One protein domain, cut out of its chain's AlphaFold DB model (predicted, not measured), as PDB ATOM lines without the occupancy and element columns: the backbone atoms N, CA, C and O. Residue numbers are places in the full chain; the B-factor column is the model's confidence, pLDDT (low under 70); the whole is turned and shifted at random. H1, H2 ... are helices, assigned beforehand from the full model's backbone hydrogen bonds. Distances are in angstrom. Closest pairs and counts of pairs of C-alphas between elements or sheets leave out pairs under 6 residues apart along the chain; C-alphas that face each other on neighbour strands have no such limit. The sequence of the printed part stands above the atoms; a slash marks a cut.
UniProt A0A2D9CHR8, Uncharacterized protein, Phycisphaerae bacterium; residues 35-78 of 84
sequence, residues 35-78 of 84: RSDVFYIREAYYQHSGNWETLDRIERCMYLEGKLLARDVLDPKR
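This is residues 35 to 78 of the 84 residues of an uncharacterized protein of Phycisphaerae bacterium (UniProt A0A2D9CHR8). Two helices meet crosswise, roughly as a T: H2 crosses near the first part of H1, and the link of residues 50 to 54 folds back from the far end of H1 to reach it. A stretch with no named element, residues 65 to 78, follows H2, and the two C-alphas farthest apart are those of Gly 50, the residue just after H1, and Arg 71 in this stretch. The printed part has 44 residues with two named helices, H1 then H2, and no named strand; its class is all helix. It is compact, with a radius of gyration of the C-alphas of 10.2 A, and elongated, spanning 29 by 17 by 15 A.

Start at Arg 35, then find C-alpha 36 at (148.415, 155.668, 167.989), where H1 begins; it covers residues 36 to 49 and is 20.2 A long, ending at C-alpha 49 at (138.605, 152.799, 185.460). After five residues H2 covers residues 55 to 64, 14.2 A long, and ends at C-alpha 64 at (131.712, 159.767, 168.667).

Look at residues 38 to 42, the part of H1 that alone touches H2. The closest C-alphas of the two helices are those of Val 38 and Glu 59, 5.7 A apart. Their lines are about perpendicular, at 83 degrees, and their centres are 11.0 A apart. In both H1 and H2 every O i to N i+4 pair is within hydrogen-bond range.

The two C-alphas farthest apart are those of Gly 50 and Arg 71, at 29.9 A. The printed part has no cut, and the link from H1 to H2 is tight. In residues 65 to 78 you will find C-alphas 9 to 15 A from the mean of the C-alphas. The mean pLDDT of the printed part is 96.1, and no printed residue is under 70.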
ATOM      1  N   ARG A  35     144.729 154.600 164.943       94.88
ATOM      2  CA  ARG A  35     145.702 155.659 165.249       94.88
ATOM      3  C   ARG A  35     146.376 155.389 166.599       94.88
ATOM      4  O   ARG A  35     145.750 154.845 167.503       94.88
ATOM      5  N   SER A  36     147.631 155.819 166.750       94.88
ATOM      6  CA  SER A  36     148.415 155.668 167.989       94.88
ATOM      7  C   SER A  36     147.663 156.142 169.236       94.88
ATOM      8  O   SER A  36     147.731 155.497 170.279       94.88
ATOM      9  N   ASP A  37     146.890 157.222 169.107       96.81
ATOM     10  CA  ASP A  37     146.129 157.815 170.207       96.81
ATOM     11  C   ASP A  37     145.106 156.838 170.799       96.81
ATOM     12  O   ASP A  37     144.892 156.847 172.005       96.81
ATOM     13  N   VAL A  38     144.540 155.929 169.995       96.94
ATOM     14  CA  VAL A  38     143.609 154.891 170.471       96.94
ATOM     15  C   VAL A  38     144.284 153.977 171.495       96.94
ATOM     16  O   VAL A  38     143.679 153.621 172.504       96.94
ATOM     17  N   PHE A  39     145.557 153.633 171.282       96.50
ATOM     18  CA  PHE A  39     146.316 152.788 172.205       96.50
ATOM     19  C   PHE A  39     146.598 153.517 173.518       96.50
ATOM     20  O   PHE A  39     146.418 152.939 174.589       96.50
ATOM     21  N   TYR A  40     146.992 154.792 173.440       97.31
ATOM     22  CA  TYR A  40     147.262 155.602 174.627       97.31
ATOM     23  C   TYR A  40     145.996 155.881 175.437       97.31
ATOM     24  O   TYR A  40     146.019 155.781 176.660       97.31
ATOM     25  N   ILE A  41     144.879 156.175 174.770       97.81
ATOM     26  CA  ILE A  41     143.597 156.398 175.438       97.81
ATOM     27  C   ILE A  41     143.064 155.108 176.057       97.81
ATOM     28  O   ILE A  41     142.537 155.166 177.164       97.81
ATOM     29  N   ARG A  42     143.238 153.942 175.418       97.81
ATOM     30  CA  ARG A  42     142.867 152.659 176.035       97.81
ATOM     31  C   ARG A  42     143.613 152.438 177.347       97.81
ATOM     32  O   ARG A  42     142.990 152.079 178.342       97.81
ATOM     33  N   GLU A  43     144.924 152.666 177.346       98.06
ATOM     34  CA  GLU A  43     145.738 152.523 178.555       98.06
ATOM     35  C   GLU A  43     145.302 153.531 179.624       98.06
ATOM     36  O   GLU A  43     145.041 153.150 180.759       98.06
ATOM     37  N   ALA A  44     145.128 154.805 179.261       98.12
ATOM     38  CA  ALA A  44     144.653 155.829 180.189       98.12
ATOM     39  C   ALA A  44     143.272 155.490 180.780       98.12
ATOM     40  O   ALA A  44     143.053 155.656 181.981       98.12
ATOM     41  N   TYR A  45     142.354 154.972 179.961       98.06
ATOM     42  CA  TYR A  45     141.042 154.505 180.403       98.06
ATOM     43  C   TYR A  45     141.161 153.336 181.382       98.06
ATOM     44  O   TYR A  45     140.492 153.344 182.416       98.06
ATOM     45  N   TYR A  46     142.026 152.360 181.101       98.38
ATOM     46  CA  TYR A  46     142.278 151.241 182.005       98.38
ATOM     47  C   TYR A  46     142.853 151.713 183.344       98.38
ATOM     48  O   TYR A  46     142.341 151.333 184.392       98.38
ATOM     49  N   GLN A  47     143.847 152.604 183.330       98.50
ATOM     50  CA  GLN A  47     144.434 153.161 184.555       98.50
ATOM     51  C   GLN A  47     143.415 153.960 185.382       98.50
ATOM     52  O   GLN A  47     143.470 153.958 186.609       98.50
ATOM     53  N   HIS A  48     142.471 154.636 184.725       98.06
ATOM     54  CA  HIS A  48     141.430 155.406 185.402       98.06
ATOM     55  C   HIS A  48     140.294 154.534 185.956       98.06
ATOM     56  O   HIS A  48     139.816 154.773 187.061       98.06
ATOM     57  N   SER A  49     139.835 153.552 185.179       97.75
ATOM     58  CA  SER A  49     138.605 152.799 185.460       97.75
ATOM     59  C   SER A  49     138.833 151.390 186.012       97.75
ATOM     60  O   SER A  49     137.902 150.792 186.543       97.75
ATOM     61  N   GLY A  50     140.035 150.832 185.845       98.12
ATOM     62  CA  GLY A  50     140.344 149.420 186.080       98.12
ATOM     63  C   GLY A  50     139.801 148.459 185.012       98.12
ATOM     64  O   GLY A  50     140.050 147.259 185.100       98.12
ATOM     65  N   ASN A  51     139.082 148.950 183.997       97.06
ATOM     66  CA  ASN A  51     138.440 148.117 182.980       97.06
ATOM     67  C   ASN A  51     139.244 148.108 181.679       97.06
ATOM     68  O   ASN A  51     139.547 149.156 181.109       97.06
ATOM     69  N   TRP A  52     139.580 146.913 181.196       96.81
ATOM     70  CA  TRP A  52     140.257 146.749 179.914       96.81
ATOM     71  C   TRP A  52     139.239 146.611 178.783       96.81
ATOM     72  O   TRP A  52     138.440 145.677 178.773       96.81
ATOM     73  N   GLU A  53     139.286 147.524 177.817       96.00
ATOM     74  CA  GLU A  53     138.335 147.584 176.701       96.00
ATOM     75  C   GLU A  53     138.982 147.212 175.366       96.00
ATOM     76  O   GLU A  53     140.202 147.228 175.209       96.00
ATOM     77  N   THR A  54     138.157 146.895 174.370       95.94
ATOM     78  CA  THR A  54     138.640 146.588 173.017       95.94
ATOM     79  C   THR A  54     139.135 147.840 172.292       95.94
ATOM     80  O   THR A  54     138.655 148.953 172.538       95.94
ATOM     81  N   LEU A  55     140.069 147.673 171.347       95.81
ATOM     82  CA  LEU A  55     140.515 148.776 170.483       95.81
ATOM     83  C   LEU A  55     139.349 149.364 169.683       95.81
ATOM     84  O   LEU A  55     139.258 150.580 169.546       95.81
ATOM     85  N   ASP A  56     138.435 148.513 169.199       95.25
ATOM     86  CA  ASP A  56     137.238 148.946 168.467       95.25
ATOM     87  C   ASP A  56     136.338 149.845 169.323       95.25
ATOM     88  O   ASP A  56     135.856 150.870 168.840       95.25
ATOM     89  N   ARG A  57     136.144 149.505 170.605       95.50
ATOM     90  CA  ARG A  57     135.312 150.307 171.506       95.50
ATOM     91  C   ARG A  57     135.944 151.664 171.791       95.50
ATOM     92  O   ARG A  57     135.258 152.675 171.675       95.50
ATOM     93  N   ILE A  58     137.240 151.699 172.100       96.81
ATOM     94  CA  ILE A  58     137.958 152.955 172.354       96.81
ATOM     95  C   ILE A  58     137.992 153.834 171.098       96.81
ATOM     96  O   ILE A  58     137.643 155.011 171.171       96.81
ATOM     97  N   GLU A  59     138.322 153.269 169.932       97.12
ATOM     98  CA  GLU A  59     138.317 153.992 168.652       97.12
ATOM     99  C   GLU A  59     136.926 154.561 168.340       97.12
ATOM    100  O   GLU A  59     136.793 155.724 167.943       97.12
ATOM    101  N   ARG A  60     135.868 153.773 168.569       96.50
ATOM    102  CA  ARG A  60     134.489 154.212 168.356       96.50
ATOM    103  C   ARG A  60     134.087 155.340 169.303       96.50
ATOM    104  O   ARG A  60     133.496 156.311 168.833       96.50
ATOM    105  N   CYS A  61     134.414 155.254 170.591       96.06
ATOM    106  CA  CYS A  61     134.157 156.335 171.546       96.06
ATOM    107  C   CYS A  61     134.888 157.619 171.138       96.06
ATOM    108  O   CYS A  61     134.265 158.672 171.027       96.06
ATOM    109  N   MET A  62     136.176 157.521 170.790       97.31
ATOM    110  CA  MET A  62     136.957 158.668 170.314       97.31
ATOM    111  C   MET A  62     136.359 159.300 169.049       97.31
ATOM    112  O   MET A  62     136.378 160.521 168.895       97.31
ATOM    113  N   TYR A  63     135.804 158.495 168.139       97.06
ATOM    114  CA  TYR A  63     135.084 158.998 166.970       97.06
ATOM    115  C   TYR A  63     133.792 159.736 167.341       97.06
ATOM    116  O   TYR A  63     133.554 160.833 166.838       97.06
ATOM    117  N   LEU A  64     132.970 159.156 168.221       96.06
ATOM    118  CA  LEU A  64     131.712 159.767 168.667       96.06
ATOM    119  C   LEU A  64     131.945 161.086 169.422       96.06
ATOM    120  O   LEU A  64     131.152 162.013 169.286       96.06
ATOM    121  N   GLU A  65     133.063 161.205 170.137       96.06
ATOM    122  CA  GLU A  65     133.505 162.438 170.801       96.06
ATOM    123  C   GLU A  65     134.182 163.455 169.857       96.06
ATOM    124  O   GLU A  65     134.643 164.514 170.294       96.06
ATOM    125  N   GLY A  66     134.283 163.151 168.559       96.31
ATOM    126  CA  GLY A  66     134.877 164.039 167.556       96.31
ATOM    127  C   GLY A  66     136.406 164.141 167.615       96.31
ATOM    128  O   GLY A  66     136.976 165.084 167.070       96.31
ATOM    129  N   LYS A  67     137.085 163.192 168.271       97.06
ATOM    130  CA  LYS A  67     138.557 163.132 168.355       97.06
ATOM    131  C   LYS A  67     139.197 162.436 167.156       97.06
ATOM    132  O   LYS A  67     140.367 162.672 166.872       97.06
ATOM    133  N   LEU A  68     138.438 161.607 166.442       97.19
ATOM    134  CA  LEU A  68     138.874 160.940 165.215       97.19
ATOM    135  C   LEU A  68     138.003 161.352 164.030       97.19
ATOM    136  O   LEU A  68     136.798 161.560 164.159       97.19
ATOM    137  N   LEU A  69     138.615 161.428 162.850       96.56
ATOM    138  CA  LEU A  69     137.887 161.639 161.605       96.56
ATOM    139  C   LEU A  69     137.353 160.300 161.089       96.56
ATOM    140  O   LEU A  69     137.970 159.256 161.275       96.56
ATOM    141  N   ALA A  70     136.256 160.327 160.330       94.81
ATOM    142  CA  ALA A  70     135.647 159.112 159.777       94.81
ATOM    143  C   ALA A  70     136.598 158.270 158.900       94.81
ATOM    144  O   ALA A  70     136.394 157.070 158.752       94.81
ATOM    145  N   ARG A  71     137.631 158.883 158.305       93.06
ATOM    146  CA  ARG A  71     138.640 158.179 157.491       93.06
ATOM    147  C   ARG A  71     139.625 157.345 158.314       93.06
ATOM    148  O   ARG A  71     140.286 156.488 157.742       93.06
ATOM    149  N   ASP A  72     139.743 157.636 159.606       93.44
ATOM    150  CA  ASP A  72     140.699 157.016 160.524       93.44
ATOM    151  C   ASP A  72     140.067 155.863 161.330       93.44
ATOM    152  O   ASP A  72     140.751 155.236 162.127       93.44
ATOM    153  N   VAL A  73     138.773 155.590 161.133       93.94
ATOM    154  CA  VAL A  73     137.969 154.686 161.969       93.94
ATOM    155  C   VAL A  73     137.479 153.505 161.148       93.94
ATOM    156  O   VAL A  73     137.028 153.679 160.010       93.94
ATOM    157  N   LEU A  74     137.497 152.308 161.732       92.38
ATOM    158  CA  LEU A  74     136.929 151.135 161.084       92.38
ATOM    159  C   LEU A  74     135.398 151.207 161.064       92.38
ATOM    160  O   LEU A  74     134.732 151.225 162.103       92.38
ATOM    161  N   ASP A  75     134.826 151.185 159.860       92.00
ATOM    162  CA  ASP A  75     133.381 151.242 159.624       92.00
ATOM    163  C   ASP A  75     132.694 152.378 160.417       92.00
ATOM    164  O   ASP A  75     131.850 152.122 161.282       92.00
ATOM    165  N   PRO A  76     132.996 153.658 160.119       92.88
ATOM    166  CA  PRO A  76     132.562 154.807 160.926       92.88
ATOM    167  C   PRO A  76     131.036 154.988 160.970       92.88
ATOM    168  O   PRO A  76     130.500 155.662 161.848       92.88
ATOM    169  N   LYS A  77     130.312 154.396 160.013       92.44
ATOM    170  CA  LYS A  77     128.845 154.447 159.931       92.44
ATOM    171  C   LYS A  77     128.158 153.245 160.585       92.44
ATOM    172  O   LYS A  77     126.937 153.241 160.690       92.44
ATOM    173  N   ARG A  78     128.911 152.217 160.992       92.94
ATOM    174  CA  ARG A  78     128.357 151.021 161.635       92.94
ATOM    175  C   ARG A  78     128.094 151.331 163.107       92.94
ATOM    176  O   ARG A  78     129.044 151.505 163.865       92.94
TER     177      ARG A  78